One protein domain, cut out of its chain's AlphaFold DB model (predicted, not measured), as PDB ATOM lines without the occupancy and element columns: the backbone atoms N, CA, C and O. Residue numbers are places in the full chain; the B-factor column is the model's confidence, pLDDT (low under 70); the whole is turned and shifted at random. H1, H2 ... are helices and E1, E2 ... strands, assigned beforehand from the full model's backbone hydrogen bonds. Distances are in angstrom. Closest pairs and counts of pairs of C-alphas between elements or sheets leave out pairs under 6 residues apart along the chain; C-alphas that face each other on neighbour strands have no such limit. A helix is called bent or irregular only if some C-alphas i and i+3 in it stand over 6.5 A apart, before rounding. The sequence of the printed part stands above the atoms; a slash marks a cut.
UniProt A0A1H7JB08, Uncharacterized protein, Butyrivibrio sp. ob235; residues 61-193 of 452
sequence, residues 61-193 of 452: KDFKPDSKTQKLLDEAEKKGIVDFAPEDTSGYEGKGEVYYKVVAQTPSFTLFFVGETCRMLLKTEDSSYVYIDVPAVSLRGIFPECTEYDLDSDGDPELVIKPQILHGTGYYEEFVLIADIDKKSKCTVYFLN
ATOM      1  N   LYS A  61      33.210 -18.036   0.077       96.06
ATOM      2  CA  LYS A  61      32.367 -17.537  -1.016       96.06
ATOM      3  C   LYS A  61      33.090 -16.387  -1.713       96.06
ATOM      4  O   LYS A  61      33.613 -15.499  -1.039       96.06
ATOM      5  N   ASP A  62      33.076 -16.367  -3.047       95.56
ATOM      6  CA  ASP A  62      33.613 -15.243  -3.824       95.56
ATOM      7  C   ASP A  62      32.994 -13.923  -3.343       95.56
ATOM      8  O   ASP A  62      31.767 -13.790  -3.253       95.56
ATOM      9  N   PHE A  63      33.834 -12.923  -3.083       95.94
ATOM     10  CA  PHE A  63      33.392 -11.609  -2.645       95.94
ATOM     11  C   PHE A  63      33.878 -10.532  -3.609       95.94
ATOM     12  O   PHE A  63      35.044 -10.469  -3.987       95.94
ATOM     13  N   LYS A  64      32.966  -9.650  -4.022       96.38
ATOM     14  CA  LYS A  64      33.294  -8.498  -4.865       96.38
ATOM     15  C   LYS A  64      32.886  -7.228  -4.134       96.38
ATOM     16  O   LYS A  64      31.688  -6.936  -4.096       96.38
ATOM     17  N   PRO A  65      33.838  -6.485  -3.543       95.44
ATOM     18  CA  PRO A  65      33.509  -5.260  -2.838       95.44
ATOM     19  C   PRO A  65      32.927  -4.235  -3.811       95.44
ATOM     20  O   PRO A  65      33.436  -4.023  -4.914       95.44
ATOM     21  N   ASP A  66      31.858  -3.562  -3.395       96.31
ATOM     22  CA  ASP A  66      31.423  -2.352  -4.079       96.31
ATOM     23  C   ASP A  66      32.385  -1.182  -3.783       96.31
ATOM     24  O   ASP A  66      33.284  -1.266  -2.944       96.31
ATOM     25  N   SER A  67      32.188  -0.045  -4.453       96.62
ATOM     26  CA  SER A  67      33.068   1.123  -4.285       96.62
ATOM     27  C   SER A  67      33.109   1.709  -2.866       96.62
ATOM     28  O   SER A  67      34.063   2.412  -2.531       96.62
ATOM     29  N   LYS A  68      32.076   1.487  -2.044       95.62
ATOM     30  CA  LYS A  68      32.038   1.947  -0.653       95.62
ATOM     31  C   LYS A  68      32.822   0.969   0.215       95.62
ATOM     32  O   LYS A  68      33.662   1.411   0.991       95.62
ATOM     33  N   THR A  69      32.583  -0.325   0.048       95.44
ATOM     34  CA  THR A  69      33.294  -1.388   0.757       95.44
ATOM     35  C   THR A  69      34.787  -1.361   0.454       95.44
ATOM     36  O   THR A  69      35.579  -1.397   1.388       95.44
ATOM     37  N   GLN A  70      35.183  -1.182  -0.811       97.12
ATOM     38  CA  GLN A  70      36.598  -1.081  -1.182       97.12
ATOM     39  C   GLN A  70      37.305   0.050  -0.426       97.12
ATOM     40  O   GLN A  70      38.379  -0.158   0.117       97.12
ATOM     41  N   LYS A  71      36.672   1.225  -0.300       96.69
ATOM     42  CA  LYS A  71      37.251   2.338   0.470       96.69
ATOM     43  C   LYS A  71      37.465   1.983   1.939       96.69
ATOM     44  O   LYS A  71      38.471   2.386   2.507       96.69
ATOM     45  N   LEU A  72      36.534   1.249   2.551       96.00
ATOM     46  CA  LEU A  72      36.670   0.822   3.945       96.00
ATOM     47  C   LEU A  72      37.807  -0.197   4.115       96.00
ATOM     48  O   LEU A  72      38.535  -0.124   5.102       96.00
ATOM     49  N   LEU A  73      37.979  -1.105   3.150       96.75
ATOM     50  CA  LEU A  73      39.084  -2.067   3.123       96.75
ATOM     51  C   LEU A  73      40.432  -1.357   2.951       96.75
ATOM     52  O   LEU A  73      41.330  -1.570   3.761       96.75
ATOM     53  N   ASP A  74      40.543  -0.440   1.988       96.12
ATOM     54  CA  ASP A  74      41.758   0.353   1.756       96.12
ATOM     55  C   ASP A  74      42.133   1.190   2.998       96.12
ATOM     56  O   ASP A  74      43.304   1.332   3.355       96.12
ATOM     57  N   GLU A  75      41.133   1.760   3.682       95.81
ATOM     58  CA  GLU A  75      41.329   2.489   4.937       95.81
ATOM     59  C   GLU A  75      41.795   1.580   6.080       95.81
ATOM     60  O   GLU A  75      42.611   2.017   6.894       95.81
ATOM     61  N   ALA A  76      41.296   0.343   6.151       94.62
ATOM     62  CA  ALA A  76      41.734  -0.650   7.127       94.62
ATOM     63  C   ALA A  76      43.180  -1.093   6.854       94.62
ATOM     64  O   ALA A  76      44.002  -1.042   7.764       94.62
ATOM     65  N   GLU A  77      43.530  -1.412   5.603       95.19
ATOM     66  CA  GLU A  77      44.908  -1.760   5.216       95.19
ATOM     67  C   GLU A  77      45.886  -0.628   5.530       95.19
ATOM     68  O   GLU A  77      46.968  -0.860   6.064       95.19
ATOM     69  N   LYS A  78      45.489   0.624   5.276       95.19
ATOM     70  CA  LYS A  78      46.319   1.788   5.601       95.19
ATOM     71  C   LYS A  78      46.571   1.947   7.105       95.19
ATOM     72  O   LYS A  78      47.598   2.508   7.484       95.19
ATOM     73  N   LYS A  79      45.629   1.522   7.952       92.94
ATOM     74  CA  LYS A  79      45.798   1.519   9.414       92.94
ATOM     75  C   LYS A  79      46.693   0.370   9.884       92.94
ATOM     76  O   LYS A  79      47.286   0.502  10.950       92.94
ATOM     77  N   GLY A  80      46.821  -0.687   9.085       91.06
ATOM     78  CA  GLY A  80      47.553  -1.898   9.431       91.06
ATOM     79  C   GLY A  80      46.783  -2.778  10.413       91.06
ATOM     80  O   GLY A  80      45.581  -2.596  10.626       91.06
ATOM     81  N   ILE A  81      47.495  -3.741  10.998       87.38
ATOM     82  CA  ILE A  81      46.960  -4.624  12.038       87.38
ATOM     83  C   ILE A  81      46.587  -3.776  13.258       87.38
ATOM     84  O   ILE A  81      47.380  -2.946  13.710       87.38
ATOM     85  N   VAL A  82      45.369  -3.960  13.766       81.06
ATOM     86  CA  VAL A  82      44.834  -3.202  14.906       81.06
ATOM     87  C   VAL A  82      44.343  -4.134  16.005       81.06
ATOM     88  O   VAL A  82      43.768  -5.183  15.722       81.06
ATOM     89  N   ASP A  83      44.518  -3.703  17.253       71.75
ATOM     90  CA  ASP A  83      44.067  -4.456  18.419       71.75
ATOM     91  C   ASP A  83      42.538  -4.580  18.478       71.75
ATOM     92  O   ASP A  83      41.771  -3.728  18.003       71.75
ATOM     93  N   PHE A  84      42.112  -5.666  19.112       72.19
ATOM     94  CA  PHE A  84      40.719  -5.948  19.402       72.19
ATOM     95  C   PHE A  84      40.186  -5.022  20.501       72.19
ATOM     96  O   PHE A  84      40.866  -4.751  21.492       72.19
ATOM     97  N   ALA A  85      38.930  -4.602  20.366       70.12
ATOM     98  CA  ALA A  85      38.191  -3.942  21.430       70.12
ATOM     99  C   ALA A  85      36.887  -4.713  21.726       70.12
ATOM    100  O   ALA A  85      36.230  -5.153  20.784       70.12
ATOM    101  N   PRO A  86      36.466  -4.893  22.996       66.44
ATOM    102  CA  PRO A  86      35.267  -5.668  23.347       66.44
ATOM    103  C   PRO A  86      33.996  -5.293  22.568       66.44
ATOM    104  O   PRO A  86      33.201  -6.169  22.227       66.44
ATOM    105  N   GLU A  87      33.820  -4.013  22.238       69.31
ATOM    106  CA  GLU A  87      32.738  -3.485  21.398       69.31
ATOM    107  C   GLU A  87      32.656  -4.113  19.995       69.31
ATOM    108  O   GLU A  87      31.584  -4.111  19.377       69.31
ATOM    109  N   ASP A  88      33.747  -4.714  19.517       69.75
ATOM    110  CA  ASP A  88      33.809  -5.359  18.211       69.75
ATOM    111  C   ASP A  88      32.955  -6.636  18.133       69.75
ATOM    112  O   ASP A  88      32.576  -7.069  17.046       69.75
ATOM    113  N   THR A  89      32.586  -7.222  19.278       68.00
ATOM    114  CA  THR A  89      31.731  -8.425  19.346       68.00
ATOM    115  C   THR A  89      30.238  -8.138  19.190       68.00
ATOM    116  O   THR A  89      29.439  -9.067  19.111       68.00
ATOM    117  N   SER A  90      29.830  -6.868  19.086       64.31
ATOM    118  CA  SER A  90      28.418  -6.484  18.900       64.31
ATOM    119  C   SER A  90      27.776  -7.044  17.618       64.31
ATOM    120  O   SER A  90      26.549  -7.179  17.551       64.31
ATOM    121  N   GLY A  91      28.588  -7.427  16.625       58.75
ATOM    122  CA  GLY A  91      28.145  -8.127  15.416       58.75
ATOM    123  C   GLY A  91      27.532  -9.507  15.678       58.75
ATOM    124  O   GLY A  91      26.630  -9.908  14.946       58.75
ATOM    125  N   TYR A  92      27.905 -10.195  16.766       59.84
ATOM    126  CA  TYR A  92      27.304 -11.486  17.140       59.84
ATOM    127  C   TYR A  92      25.793 -11.398  17.379       59.84
ATOM    128  O   TYR A  92      25.068 -12.359  17.139       59.84
ATOM    129  N   GLU A  93      25.295 -10.239  17.816       62.66
ATOM    130  CA  GLU A  93      23.863 -10.008  18.028       62.66
ATOM    131  C   GLU A  93      23.141  -9.468  16.779       62.66
ATOM    132  O   GLU A  93      21.970  -9.085  16.865       62.66
ATOM    133  N   GLY A  94      23.829  -9.367  15.636       61.97
ATOM    134  CA  GLY A  94      23.298  -8.760  14.413       61.97
ATOM    135  C   GLY A  94      23.040  -7.253  14.539       61.97
ATOM    136  O   GLY A  94      22.159  -6.715  13.869       61.97
ATOM    137  N   LYS A  95      23.762  -6.568  15.438       61.19
ATOM    138  CA  LYS A  95      23.601  -5.131  15.737       61.19
ATOM    139  C   LYS A  95      24.839  -4.291  15.387       61.19
ATOM    140  O   LYS A  95      24.922  -3.141  15.813       61.19
ATOM    141  N   GLY A  96      25.795  -4.855  14.646       63.00
ATOM    142  CA  GLY A  96      27.065  -4.204  14.315       63.00
ATOM    143  C   GLY A  96      26.976  -3.238  13.129       63.00
ATOM    144  O   GLY A  96      26.205  -3.444  12.194       63.00
ATOM    145  N   GLU A  97      27.794  -2.184  13.146       74.50
ATOM    146  CA  GLU A  97      28.057  -1.376  11.950       74.50
ATOM    147  C   GLU A  97      29.011  -2.116  10.999       74.50
ATOM    148  O   GLU A  97      29.856  -2.904  11.425       74.50
ATOM    149  N   VAL A  98      28.921  -1.827   9.698       84.81
ATOM    150  CA  VAL A  98      29.877  -2.356   8.717       84.81
ATOM    151  C   VAL A  98      31.208  -1.621   8.847       84.81
ATOM    152  O   VAL A  98      31.343  -0.480   8.400       84.81
ATOM    153  N   TYR A  99      32.203  -2.296   9.407       89.00
ATOM    154  CA  TYR A  99      33.597  -1.866   9.398       89.00
ATOM    155  C   TYR A  99      34.523  -3.067   9.202       89.00
ATOM    156  O   TYR A  99      34.129  -4.217   9.411       89.00
ATOM    157  N   TYR A 100      35.758  -2.770   8.806       91.88
ATOM    158  CA  TYR A 100      36.799  -3.759   8.568       91.88
ATOM    159  C   TYR A 100      38.034  -3.417   9.393       91.88
ATOM    160  O   TYR A 100      38.382  -2.242   9.550       91.88
ATOM    161  N   LYS A 101      38.700  -4.446   9.910       91.81
ATOM    162  CA  LYS A 101      39.996  -4.346  10.591       91.81
ATOM    163  C   LYS A 101      40.927  -5.390  10.000       91.81
ATOM    164  O   LYS A 101      40.488  -6.518   9.816       91.81
ATOM    165  N   VAL A 102      42.175  -5.039   9.706       93.75
ATOM    166  CA  VAL A 102      43.182  -6.057   9.381       93.75
ATOM    167  C   VAL A 102      43.556  -6.754  10.681       93.75
ATOM    168  O   VAL A 102      43.890  -6.084  11.659       93.75
ATOM    169  N   VAL A 103      43.460  -8.079  10.691       90.62
ATOM    170  CA  VAL A 103      43.752  -8.906  11.872       90.62
ATOM    171  C   VAL A 103      44.975  -9.782  11.677       90.62
ATOM    172  O   VAL A 103      45.646 -10.111  12.646       90.62
ATOM    173  N   ALA A 104      45.308 -10.091  10.426       91.50
ATOM    174  CA  ALA A 104      46.555 -10.741  10.073       91.50
ATOM    175  C   ALA A 104      46.996 -10.335   8.667       91.50
ATOM    176  O   ALA A 104      46.175  -9.996   7.809       91.50
ATOM    177  N   GLN A 105      48.304 -10.381   8.440       93.06
ATOM    178  CA  GLN A 105      48.906 -10.153   7.137       93.06
ATOM    179  C   GLN A 105      50.124 -11.060   6.979       93.06
ATOM    180  O   GLN A 105      50.993 -11.100   7.849       93.06
ATOM    181  N   THR A 106      50.175 -11.766   5.860       91.44
ATOM    182  CA  THR A 106      51.268 -12.645   5.444       91.44
ATOM    183  C   THR A 106      51.776 -12.176   4.066       91.44
ATOM    184  O   THR A 106      51.228 -11.211   3.520       91.44
ATOM    185  N   PRO A 107      52.856 -12.752   3.502       89.12
ATOM    186  CA  PRO A 107      53.352 -12.345   2.185       89.12
ATOM    187  C   PRO A 107      52.291 -12.369   1.078       89.12
ATOM    188  O   PRO A 107      52.263 -11.450   0.258       89.12
ATOM    189  N   SER A 108      51.417 -13.374   1.092       92.12
ATOM    190  CA  SER A 108      50.467 -13.664   0.014       92.12
ATOM    191  C   SER A 108      49.024 -13.271   0.362       92.12
ATOM    192  O   SER A 108      48.176 -13.178  -0.532       92.12
ATOM    193  N   PHE A 109      48.732 -12.994   1.641       95.56
ATOM    194  CA  PHE A 109      47.368 -12.784   2.120       95.56
ATOM    195  C   PHE A 109      47.207 -11.626   3.116       95.56
ATOM    196  O   PHE A 109      48.067 -11.344   3.951       95.56
ATOM    197  N   THR A 110      46.023 -11.009   3.095       96.56
ATOM    198  CA  THR A 110      45.548 -10.092   4.143       96.56
ATOM    199  C   THR A 110      44.199 -10.575   4.666       96.56
ATOM    200  O   THR A 110      43.231 -10.662   3.907       96.56
ATOM    201  N   LEU A 111      44.111 -10.846   5.969       96.12
ATOM    202  CA  LEU A 111      42.876 -11.259   6.628       96.12
ATOM    203  C   LEU A 111      42.222 -10.067   7.331       96.12
ATOM    204  O   LEU A 111      42.830  -9.390   8.166       96.12
ATOM    205  N   PHE A 112      40.954  -9.838   7.014       94.75
ATOM    206  CA  PHE A 112      40.123  -8.803   7.606       94.75
ATOM    207  C   PHE A 112      39.064  -9.410   8.517       94.75
ATOM    208  O   PHE A 112      38.392 -10.376   8.163       94.75
ATOM    209  N   PHE A 113      38.836  -8.762   9.650       92.12
ATOM    210  CA  PHE A 113      37.648  -8.934  10.468       92.12
ATOM    211  C   PHE A 113      36.500  -8.075   9.940       92.12
ATOM    212  O   PHE A 113      36.691  -6.887   9.662       92.12
ATOM    213  N   VAL A 114      35.307  -8.663   9.841       91.19
ATOM    214  CA  VAL A 114      34.076  -8.003   9.394       91.19
ATOM    215  C   VAL A 114      33.174  -7.740  10.596       91.19
ATOM    216  O   VAL A 114      32.496  -8.642  11.086       91.19
ATOM    217  N   GLY A 115      33.126  -6.487  11.049       84.88
ATOM    218  CA  GLY A 115      32.458  -6.097  12.296       84.88
ATOM    219  C   GLY A 115      30.958  -6.384  12.370       84.88
ATOM    220  O   GLY A 115      30.451  -6.731  13.430       84.88
ATOM    221  N   GLU A 116      30.249  -6.294  11.244       83.81
ATOM    222  CA  GLU A 116      28.798  -6.527  11.182       83.81
ATOM    223  C   GLU A 116      28.416  -7.973  11.534       83.81
ATOM    224  O   GLU A 116      27.373  -8.205  12.137       83.81
ATOM    225  N   THR A 117      29.265  -8.937  11.165       83.50
ATOM    226  CA  THR A 117      28.967 -10.379  11.249       83.50
ATOM    227  C   THR A 117      29.927 -11.147  12.159       83.50
ATOM    228  O   THR A 117      29.736 -12.337  12.399       83.50
ATOM    229  N   CYS A 118      30.980 -10.487  12.648       84.94
ATOM    230  CA  CYS A 118      32.113 -11.109  13.335       84.94
ATOM    231  C   CYS A 118      32.752 -12.263  12.532       84.94
ATOM    232  O   CYS A 118      33.260 -13.226  13.107       84.94
ATOM    233  N   ARG A 119      32.697 -12.182  11.197       89.50
ATOM    234  CA  ARG A 119      33.283 -13.143  10.246       89.50
ATOM    235  C   ARG A 119      34.564 -12.589   9.633       89.50
ATOM    236  O   ARG A 119      35.014 -11.500   9.999       89.50
ATOM    237  N   MET A 120      35.146 -13.340   8.707       93.75
ATOM    238  CA  MET A 120      36.403 -12.981   8.063       93.75
ATOM    239  C   MET A 120      36.219 -12.689   6.573       93.75
ATOM    240  O   MET A 120      35.364 -13.257   5.894       93.75
ATOM    241  N   LEU A 121      37.058 -11.799   6.058       96.75
ATOM    242  CA  LEU A 121      37.238 -11.562   4.635       96.75
ATOM    243  C   LEU A 121      38.728 -11.691   4.334       96.75
ATOM    244  O   LEU A 121      39.537 -11.014   4.956       96.75
ATOM    245  N   LEU A 122      39.091 -12.548   3.393       97.81
ATOM    246  CA  LEU A 122      40.472 -12.784   2.996       97.81
ATOM    247  C   LEU A 122      40.730 -12.121   1.645       97.81
ATOM    248  O   LEU A 122      39.912 -12.231   0.730       97.81
ATOM    249  N   LYS A 123      41.857 -11.425   1.534       97.44
ATOM    250  CA  LYS A 123      42.370 -10.840   0.295       97.44
ATOM    251  C   LYS A 123      43.639 -11.576  -0.117       97.44
ATOM    252  O   LYS A 123      44.524 -11.751   0.716       97.44
ATOM    253  N   THR A 124      43.725 -11.945  -1.386       95.12
ATOM    254  CA  THR A 124      44.897 -12.565  -2.023       95.12
ATOM    255  C   THR A 124      45.795 -11.522  -2.696       95.12
ATOM    256  O   THR A 124      45.391 -10.371  -2.896       95.12
ATOM    257  N   GLU A 125      47.014 -11.913  -3.078       90.44
ATOM    258  CA  GLU A 125      47.994 -11.031  -3.736       90.44
ATOM    259  C   GLU A 125      47.450 -10.365  -5.018       90.44
ATOM    260  O   GLU A 125      47.677  -9.177  -5.266       90.44
ATOM    261  N   ASP A 126      46.642 -11.086  -5.801       90.06
ATOM    262  CA  ASP A 126      45.990 -10.579  -7.018       90.06
ATOM    263  C   ASP A 126      44.832  -9.592  -6.742       90.06
ATOM    264  O   ASP A 126      44.176  -9.114  -7.671       90.06
ATOM    265  N   SER A 127      44.605  -9.238  -5.470       90.25
ATOM    266  CA  SER A 127      43.510  -8.389  -4.983       90.25
ATOM    267  C   SER A 127      42.108  -8.977  -5.179       90.25
ATOM    268  O   SER A 127      41.120  -8.235  -5.146       90.25
ATOM    269  N   SER A 128      42.003 -10.295  -5.355       93.81
ATOM    270  CA  SER A 128      40.740 -11.014  -5.212       93.81
ATOM    271  C   SER A 128      40.349 -11.130  -3.733       93.81
ATOM    272  O   SER A 128      41.191 -11.066  -2.837       93.81
ATOM    273  N   TYR A 129      39.045 -11.257  -3.470       97.06
ATOM    274  CA  TYR A 129      38.507 -11.368  -2.116       97.06
ATOM    275  C   TYR A 129      37.612 -12.598  -1.980       97.06
ATOM    276  O   TYR A 129      36.757 -12.858  -2.833       97.06
ATOM    277  N   VAL A 130      37.750 -13.299  -0.857       97.50
ATOM    278  CA  VAL A 130      36.865 -14.397  -0.459       97.50
ATOM    279  C   VAL A 130      36.315 -14.143   0.941       97.50
ATOM    280  O   VAL A 130      37.047 -13.820   1.874       97.50
ATOM    281  N   TYR A 131      34.997 -14.240   1.086       96.88
ATOM    282  CA  TYR A 131      34.320 -14.178   2.378       96.88
ATOM    283  C   TYR A 131      34.367 -15.551   3.036       96.88
ATOM    284  O   TYR A 131      34.048 -16.536   2.373       96.88
ATOM    285  N   ILE A 132      34.729 -15.611   4.314       95.31
ATOM    286  CA  ILE A 132      34.851 -16.854   5.077       95.31
ATOM    287  C   ILE A 132      33.731 -16.891   6.115       95.31
ATOM    288  O   ILE A 132      33.663 -16.042   7.005       95.31
ATOM    289  N   ASP A 133      32.863 -17.894   6.014       90.19
ATOM    290  CA  ASP A 133      31.650 -18.034   6.831       90.19
ATOM    291  C   ASP A 133      31.907 -18.660   8.216       90.19
ATOM    292  O   ASP A 133      31.048 -19.303   8.807       90.19
ATOM    293  N   VAL A 134      33.105 -18.445   8.765       87.44
ATOM    294  CA  VAL A 134      33.531 -18.923  10.087       87.44
ATOM    295  C   VAL A 134      33.790 -17.710  10.991       87.44
ATOM    296  O   VAL A 134      34.335 -16.703  10.519       87.44
ATOM    297  N   PRO A 135      33.375 -17.731  12.271       82.00
ATOM    298  CA  PRO A 135      33.652 -16.648  13.206       82.00
ATOM    299  C   PRO A 135      35.149 -16.360  13.333       82.00
ATOM    300  O   PRO A 135      35.967 -17.267  13.447       82.00
ATOM    301  N   ALA A 136      35.496 -15.077  13.335       80.25
ATOM    302  CA  ALA A 136      36.881 -14.624  13.386       80.25
ATOM    303  C   ALA A 136      37.468 -14.604  14.804       80.25
ATOM    304  O   ALA A 136      38.675 -14.718  14.971       80.25
ATOM    305  N   VAL A 137      36.634 -14.364  15.821       73.88
ATOM    306  CA  VAL A 137      37.089 -14.080  17.190       73.88
ATOM    307  C   VAL A 137      36.260 -14.828  18.210       73.88
ATOM    308  O   VAL A 137      35.036 -14.849  18.111       73.88
ATOM    309  N   SER A 138      36.887 -15.359  19.256       69.69
ATOM    310  CA  SER A 138      36.136 -15.777  20.446       69.69
ATOM    311  C   SER A 138      35.424 -14.584  21.096       69.69
ATOM    312  O   SER A 138      35.764 -13.421  20.869       69.69
ATOM    313  N   LEU A 139      34.503 -14.863  22.024       64.12
ATOM    314  CA  LEU A 139      33.932 -13.846  22.923       64.12
ATOM    315  C   LEU A 139      34.998 -13.081  23.735       64.12
ATOM    316  O   LEU A 139      34.695 -12.041  24.314       64.12
ATOM    317  N   ARG A 140      36.240 -13.587  23.798       67.56
ATOM    318  CA  ARG A 140      37.376 -12.916  24.442       67.56
ATOM    319  C   ARG A 140      38.191 -12.028  23.506       67.56
ATOM    320  O   ARG A 140      39.133 -11.401  23.976       67.56
ATOM    321  N   GLY A 141      37.836 -11.957  22.224       71.31
ATOM    322  CA  GLY A 141      38.491 -11.055  21.283       71.31
ATOM    323  C   GLY A 141      39.857 -11.503  20.795       71.31
ATOM    324  O   GLY A 141      40.675 -10.673  20.412       71.31
ATOM    325  N   ILE A 142      40.123 -12.805  20.845       77.81
ATOM    326  CA  ILE A 142      41.371 -13.368  20.335       77.81
ATOM    327  C   ILE A 142      41.220 -13.530  18.821       77.81
ATOM    328  O   ILE A 142      40.307 -14.227  18.374       77.81
ATOM    329  N   PHE A 143      42.074 -12.844  18.060       82.50
ATOM    330  CA  PHE A 143      42.146 -12.943  16.602       82.50
ATOM    331  C   PHE A 143      42.807 -14.254  16.158       82.50
ATOM    332  O   PHE A 143      43.553 -14.852  16.936       82.50
ATOM    333  N   PRO A 144      42.534 -14.715  14.926       88.00
ATOM    334  CA  PRO A 144      43.081 -15.969  14.445       88.00
ATOM    335  C   PRO A 144      44.583 -15.841  14.194       88.00
ATOM    336  O   PRO A 144      45.055 -14.839  13.652       88.00
ATOM    337  N   GLU A 145      45.323 -16.895  14.516       88.38
ATOM    338  CA  GLU A 145      46.707 -17.027  14.061       88.38
ATOM    339  C   GLU A 145      46.713 -17.379  12.571       88.38
ATOM    340  O   GLU A 145      45.874 -18.148  12.105       88.38
ATOM    341  N   CYS A 146      47.640 -16.797  11.814       91.44
ATOM    342  CA  CYS A 146      47.729 -16.962  10.366       91.44
ATOM    343  C   CYS A 146      49.171 -17.265   9.984       91.44
ATOM    344  O   CYS A 146      50.079 -16.512  10.349       91.44
ATOM    345  N   THR A 147      49.407 -18.356   9.265       90.31
ATOM    346  CA  THR A 147      50.751 -18.697   8.784       90.31
ATOM    347  C   THR A 147      50.675 -19.423   7.450       90.31
ATOM    348  O   THR A 147      49.762 -20.209   7.224       90.31
ATOM    349  N   GLU A 148      51.620 -19.115   6.563       91.69
ATOM    350  CA  GLU A 148      51.743 -19.734   5.243       91.69
ATOM    351  C   GLU A 148      52.653 -20.971   5.302       91.69
ATOM    352  O   GLU A 148      53.770 -20.879   5.824       91.69
ATOM    353  N   TYR A 149      52.184 -22.097   4.762       89.69
ATOM    354  CA  TYR A 149      52.894 -23.374   4.654       89.69
ATOM    355  C   TYR A 149      52.593 -24.023   3.303       89.69
ATOM    356  O   TYR A 149      51.441 -24.055   2.910       89.69
ATOM    357  N   ASP A 150      53.603 -24.578   2.641       90.56
ATOM    358  CA  ASP A 150      53.433 -25.474   1.485       90.56
ATOM    359  C   ASP A 150      53.100 -26.875   2.026       90.56
ATOM    360  O   ASP A 150      54.000 -27.636   2.398       90.56
ATOM    361  N   LEU A 151      51.809 -27.143   2.248       92.75
ATOM    362  CA  LEU A 151      51.333 -28.347   2.935       92.75
ATOM    363  C   LEU A 151      51.208 -29.536   1.983       92.75
ATOM    364  O   LEU A 151      51.502 -30.662   2.387       92.75
ATOM    365  N   ASP A 152      50.799 -29.292   0.739       92.31
ATOM    366  CA  ASP A 152      50.631 -30.334  -0.279       92.31
ATOM    367  C   ASP A 152      51.897 -30.556  -1.139       92.31
ATOM    368  O   ASP A 152      51.956 -31.470  -1.972       92.31
ATOM    369  N   SER A 153      52.963 -29.792  -0.864       88.75
ATOM    370  CA  SER A 153      54.265 -29.864  -1.535       88.75
ATOM    371  C   SER A 153      54.222 -29.508  -3.027       88.75
ATOM    372  O   SER A 153      55.055 -30.010  -3.802       88.75
ATOM    373  N   ASP A 154      53.275 -28.676  -3.459       87.75
ATOM    374  CA  ASP A 154      53.196 -28.198  -4.839       87.75
ATOM    375  C   ASP A 154      54.119 -26.993  -5.131       87.75
ATOM    376  O   ASP A 154      54.452 -26.728  -6.298       87.75
ATOM    377  N   GLY A 155      54.659 -26.375  -4.074       85.50
ATOM    378  CA  GLY A 155      55.610 -25.265  -4.121       85.50
ATOM    379  C   GLY A 155      54.986 -23.879  -3.951       85.50
ATOM    380  O   GLY A 155      55.747 -22.910  -3.824       85.50
ATOM    381  N   ASP A 156      53.658 -23.778  -3.935       88.12
ATOM    382  CA  ASP A 156      52.906 -22.586  -3.566       88.12
ATOM    383  C   ASP A 156      52.387 -22.762  -2.120       88.12
ATOM    384  O   ASP A 156      51.878 -23.811  -1.767       88.12
ATOM    385  N   PRO A 157      52.573 -21.787  -1.211       90.81
ATOM    386  CA  PRO A 157      52.160 -21.972   0.175       90.81
ATOM    387  C   PRO A 157      50.665 -21.688   0.397       90.81
ATOM    388  O   PRO A 157      50.170 -20.598   0.087       90.81
ATOM    389  N   GLU A 158      49.975 -22.602   1.076       95.44
ATOM    390  CA  GLU A 158      48.639 -22.398   1.632       95.44
ATOM    391  C   GLU A 158      48.682 -21.523   2.883       95.44
ATOM    392  O   GLU A 158      49.607 -21.579   3.698       95.44
ATOM    393  N   LEU A 159      47.612 -20.768   3.122       95.94
ATOM    394  CA  LEU A 159      47.420 -20.071   4.389       95.94
ATOM    395  C   LEU A 159      46.617 -20.933   5.367       95.94
ATOM    396  O   LEU A 159      45.423 -21.163   5.179       95.94
ATOM    397  N   VAL A 160      47.247 -21.297   6.480       95.50
ATOM    398  CA  VAL A 160      46.576 -21.865   7.650       95.50
ATOM    399  C   VAL A 160      46.060 -20.738   8.540       95.50
ATOM    400  O   VAL A 160      46.832 -19.911   9.031       95.50
ATOM    401  N   ILE A 161      44.747 -20.724   8.769       95.06
ATOM    402  CA  ILE A 161      44.047 -19.785   9.649       95.06
ATOM    403  C   ILE A 161      43.528 -20.568  10.855       95.06
ATOM    404  O   ILE A 161      42.727 -21.491  10.697       95.06
ATOM    405  N   LYS A 162      43.943 -20.170  12.061       91.62
ATOM    406  CA  LYS A 162      43.534 -20.797  13.324       91.62
ATOM    407  C   LYS A 162      42.686 -19.861  14.182       91.62
ATOM    408  O   LYS A 162      43.224 -19.195  15.073       91.62
ATOM    409  N   PRO A 163      41.370 -19.749  13.926       88.00
ATOM    410  CA  PRO A 163      40.486 -19.054  14.846       88.00
ATOM    411  C   PRO A 163      40.357 -19.856  16.140       88.00
ATOM    412  O   PRO A 163      40.342 -21.085  16.135       88.00
ATOM    413  N   GLN A 164      40.259 -19.138  17.256       81.69
ATOM    414  CA  GLN A 164      40.156 -19.731  18.585       81.69
ATOM    415  C   GLN A 164      38.779 -19.441  19.168       81.69
ATOM    416  O   GLN A 164      38.325 -18.292  19.162       81.69
ATOM    417  N   ILE A 165      38.142 -20.460  19.737       73.44
ATOM    418  CA  ILE A 165      36.970 -20.328  20.596       73.44
ATOM    419  C   ILE A 165      37.396 -20.667  22.020       73.44
ATOM    420  O   ILE A 165      37.746 -21.794  22.352       73.44
ATOM    421  N   LEU A 166      37.323 -19.663  22.890       68.69
ATOM    422  CA  LEU A 166      37.506 -19.833  24.322       68.69
ATOM    423  C   LEU A 166      36.187 -19.520  25.027       68.69
ATOM    424  O   LEU A 166      35.677 -18.398  24.935       68.69
ATOM    425  N   HIS A 167      35.665 -20.491  25.770       60.59
ATOM    426  CA  HIS A 167      34.491 -20.298  26.615       60.59
ATOM    427  C   HIS A 167      34.908 -20.129  28.084       60.59
ATOM    428  O   HIS A 167      35.915 -20.662  28.549       60.59
ATOM    429  N   GLY A 168      34.124 -19.381  28.864       54.94
ATOM    430  CA  GLY A 168      34.420 -19.086  30.275       54.94
ATOM    431  C   GLY A 168      34.405 -20.293  31.225       54.94
ATOM    432  O   GLY A 168      34.631 -20.111  32.416       54.94
ATOM    433  N   THR A 169      34.134 -21.497  30.716       59.47
ATOM    434  CA  THR A 169      33.986 -22.751  31.470       59.47
ATOM    435  C   THR A 169      35.237 -23.634  31.464       59.47
ATOM    436  O   THR A 169      35.182 -24.710  32.041       59.47
ATOM    437  N   GLY A 170      36.342 -23.200  30.843       60.91
ATOM    438  CA  GLY A 170      37.554 -24.024  30.680       60.91
ATOM    439  C   GLY A 170      37.633 -24.769  29.342       60.91
ATOM    440  O   GLY A 170      38.576 -25.517  29.121       60.91
ATOM    441  N   TYR A 171      36.671 -24.526  28.450       72.62
ATOM    442  CA  TYR A 171      36.646 -25.034  27.082       72.62
ATOM    443  C   TYR A 171      37.524 -24.174  26.171       72.62
ATOM    444  O   TYR A 171      37.379 -22.940  26.150       72.62
ATOM    445  N   TYR A 172      38.405 -24.829  25.424       77.50
ATOM    446  CA  TYR A 172      39.301 -24.213  24.455       77.50
ATOM    447  C   TYR A 172      39.344 -25.059  23.188       77.50
ATOM    448  O   TYR A 172      39.771 -26.207  23.220       77.50
ATOM    449  N   GLU A 173      38.961 -24.471  22.066       78.75
ATOM    450  CA  GLU A 173      39.100 -25.116  20.768       78.75
ATOM    451  C   GLU A 173      39.725 -24.153  19.771       78.75
ATOM    452  O   GLU A 173      39.273 -23.019  19.587       78.75
ATOM    453  N   GLU A 174      40.775 -24.624  19.120       86.81
ATOM    454  CA  GLU A 174      41.232 -24.077  17.852       86.81
ATOM    455  C   GLU A 174      40.419 -24.715  16.711       86.81
ATOM    456  O   GLU A 174      39.960 -25.846  16.824       86.81
ATOM    457  N   PHE A 175      40.256 -24.005  15.598       86.62
ATOM    458  CA  PHE A 175      39.861 -24.603  14.317       86.62
ATOM    459  C   PHE A 175      41.003 -24.441  13.335       86.62
ATOM    460  O   PHE A 175      41.867 -23.588  13.526       86.62
ATOM    461  N   VAL A 176      40.983 -25.214  12.256       92.69
ATOM    462  CA  VAL A 176      41.919 -25.035  11.149       92.69
ATOM    463  C   VAL A 176      41.135 -24.801   9.877       92.69
ATOM    464  O   VAL A 176      40.354 -25.647   9.444       92.69
ATOM    465  N   LEU A 177      41.368 -23.637   9.281       95.50
ATOM    466  CA  LEU A 177      40.954 -23.338   7.922       95.50
ATOM    467  C   LEU A 177      42.200 -23.288   7.044       95.50
ATOM    468  O   LEU A 177      43.214 -22.723   7.454       95.50
ATOM    469  N   ILE A 178      42.109 -23.843   5.843       97.31
ATOM    470  CA  ILE A 178      43.188 -23.829   4.855       97.31
ATOM    471  C   ILE A 178      42.701 -23.034   3.657       97.31
ATOM    472  O   ILE A 178      41.740 -23.433   3.001       97.31
ATOM    473  N   ALA A 179      43.320 -21.887   3.410       97.50
ATOM    474  CA  ALA A 179      43.105 -21.127   2.193       97.50
ATOM    475  C   ALA A 179      44.154 -21.534   1.155       97.50
ATOM    476  O   ALA A 179      45.340 -21.265   1.327       97.50
ATOM    477  N   ASP A 180      43.672 -22.153   0.087       96.25
ATOM    478  CA  ASP A 180      44.456 -22.747  -0.995       96.25
ATOM    479  C   ASP A 180      44.104 -22.033  -2.310       96.25
ATOM    480  O   ASP A 180      42.937 -21.701  -2.564       96.25
ATOM    481  N   ILE A 181      45.124 -21.712  -3.107       92.81
ATOM    482  CA  ILE A 181      44.999 -21.042  -4.398       92.81
ATOM    483  C   ILE A 181      45.221 -22.072  -5.502       92.81
ATOM    484  O   ILE A 181      46.345 -22.439  -5.820       92.81
ATOM    485  N   ASP A 182      44.140 -22.434  -6.195       87.69
ATOM    486  CA  ASP A 182      44.236 -23.400  -7.283       87.69
ATOM    487  C   ASP A 182      45.081 -22.878  -8.469       87.69
ATOM    488  O   ASP A 182      45.350 -21.684  -8.645       87.69
ATOM    489  N   LYS A 183      45.402 -23.772  -9.409       84.19
ATOM    490  CA  LYS A 183      46.155 -23.448 -10.645       84.19
ATOM    491  C   LYS A 183      45.482 -22.412 -11.560       84.19
ATOM    492  O   LYS A 183      46.053 -22.032 -12.586       84.19
ATOM    493  N   LYS A 184      44.246 -21.999 -11.268       83.94
ATOM    494  CA  LYS A 184      43.512 -20.927 -11.958       83.94
ATOM    495  C   LYS A 184      43.484 -19.636 -11.133       83.94
ATOM    496  O   LYS A 184      42.716 -18.736 -11.478       83.94
ATOM    497  N   SER A 185      44.313 -19.542 -10.096       84.31
ATOM    498  CA  SER A 185      44.394 -18.428  -9.153       84.31
ATOM    499  C   SER A 185      43.100 -18.200  -8.370       84.31
ATOM    500  O   SER A 185      42.819 -17.081  -7.943       84.31
ATOM    501  N   LYS A 186      42.274 -19.237  -8.201       91.12
ATOM    502  CA  LYS A 186      41.074 -19.149  -7.378       91.12
ATOM    503  C   LYS A 186      41.398 -19.617  -5.965       91.12
ATOM    504  O   LYS A 186      41.678 -20.789  -5.751       91.12
ATOM    505  N   CYS A 187      41.245 -18.713  -5.003       95.94
ATOM    506  CA  CYS A 187      41.324 -19.060  -3.591       95.94
ATOM    507  C   CYS A 187      40.046 -19.770  -3.115       95.94
ATOM    508  O   CYS A 187      38.933 -19.260  -3.294       95.94
ATOM    509  N   THR A 188      40.205 -20.926  -2.478       97.25
ATOM    510  CA  THR A 188      39.150 -21.648  -1.760       97.25
ATOM    511  C   THR A 188      39.582 -21.831  -0.310       97.25
ATOM    512  O   THR A 188      40.751 -22.080  -0.051       97.25
ATOM    513  N   VAL A 189      38.656 -21.663   0.640       97.88
ATOM    514  CA  VAL A 189      38.946 -21.874   2.064       97.88
ATOM    515  C   VAL A 189      38.220 -23.122   2.530       97.88
ATOM    516  O   VAL A 189      36.985 -23.144   2.584       97.88
ATOM    517  N   TYR A 190      39.014 -24.139   2.837       96.75
ATOM    518  CA  TYR A 190      38.587 -25.430   3.343       96.75
ATOM    519  C   TYR A 190      38.586 -25.424   4.865       96.75
ATOM    520  O   TYR A 190      39.407 -24.757   5.494       96.75
ATOM    521  N   PHE A 191      37.655 -26.156   5.458       93.12
ATOM    522  CA  PHE A 191      37.570 -26.352   6.891       93.12
ATOM    523  C   PHE A 191      37.938 -27.801   7.208       93.12
ATOM    524  O   PHE A 191      37.265 -28.721   6.749       93.12
ATOM    525  N   LEU A 192      38.992 -27.998   8.007       92.75
ATOM    526  CA  LEU A 192      39.306 -29.298   8.584       92.75
ATOM    527  C   LEU A 192      38.184 -29.699   9.553       92.75
ATOM    528  O   LEU A 192      38.099 -29.187  10.671       92.75
ATOM    529  N   ASN A 193      37.291 -30.560   9.073       88.31
ATOM    530  CA  ASN A 193      35.991 -30.780   9.684       88.31
ATOM    531  C   ASN A 193      36.096 -31.629  10.969       88.31
ATOM    532  O   ASN A 193      36.509 -32.792  10.893       88.31
TER     533      ASN A 193
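Overview. This is residues 61 to 193 of the 452 residues of an uncharacterized protein of Butyrivibrio sp. ob235 (UniProt A0A1H7JB08). Two antiparallel sheets stand face to face as a sandwich, five strands E1 E5 E4 E3 E2 in one and four strands E6 E7 E10 E11 in the other, and H1 covers the five-stranded sheet on the face away from the second sheet. Strand E7 runs on into E8, and E9 runs on into E10, with E8 and E9 making a small hairpin that reaches past the sandwich, while H2 only grazes the larger sheet. The printed part has 133 residues with two named helices and eleven named strands, in the order E1 H1 H2 E2 E3 E4 E5 E6 E7 E8 E9 E10 E11, of mixed class. It is compact, with a radius of gyration of the C-alphas of 14.6 A and spans of 40 by 40 by 23 A.

Along the chain. The larger sheet holds E1, residues 61 to 63, beginning at C-alpha 61 (32.367, -17.537, -1.016); E5, 129 to 135, 16.9 A; E4, 119 to 124, 16.9 A; E3, 109 to 114, 15.9 A; and E2, 100 to 105, 13.8 A. The other holds E6, 145 to 149; E7, 158 to 162; E10, 177 to 181; and E11, 187 to 191, ending at C-alpha 191 (37.570, -26.352, 6.891). E8 is 164 to 166 and E9 is 172 to 174. H1, residues 67 to 79, is 18.7 A long; H2, 86 to 93, is irregular, but only just: C-alphas 88 and 91 are 6.9 A apart.

Arrangement. E2 E3 E4 E5 form a meander, each strand the antiparallel neighbour of the one before. Across E4 and E3, N 112 and O 121 are 2.8 A apart; across E5 and E4, N 130 and O 122 are 2.9 A apart. This sheet is strongly twisted. The strands of the two sheets stand at 25 degrees; the C-alphas of Ile 132 in E5 and Val 189 in E11, the closest of that pair, are 7.1 A apart. Across E7 and E10, N 161 and O 177 are 2.8 A apart. In the hairpin E8 and E9, N 165 and O 173 are 2.8 A apart. H1 makes two layers with the larger sheet, a helix on one face, at a height over the sheet of 9.9 A; its closest C-alpha pair with E2 is Ala 76 and Lys 101, 5.4 A. H1 and H2 are apart. O i to N i+4 pairs are within hydrogen-bond range in 8 of 9 for H1 and 0 of 4 for H2, where 4 of 5 O i to N i+3 pairs are.

Size, cuts and confidence. The C-alphas farthest apart, of Thr 169 and Lys 184, are 44.5 A from each other. The printed part has no cut and no long link. Its mean pLDDT is 86.4; residues 86 to 96, 138 to 140 and 166 to 170 are under 70.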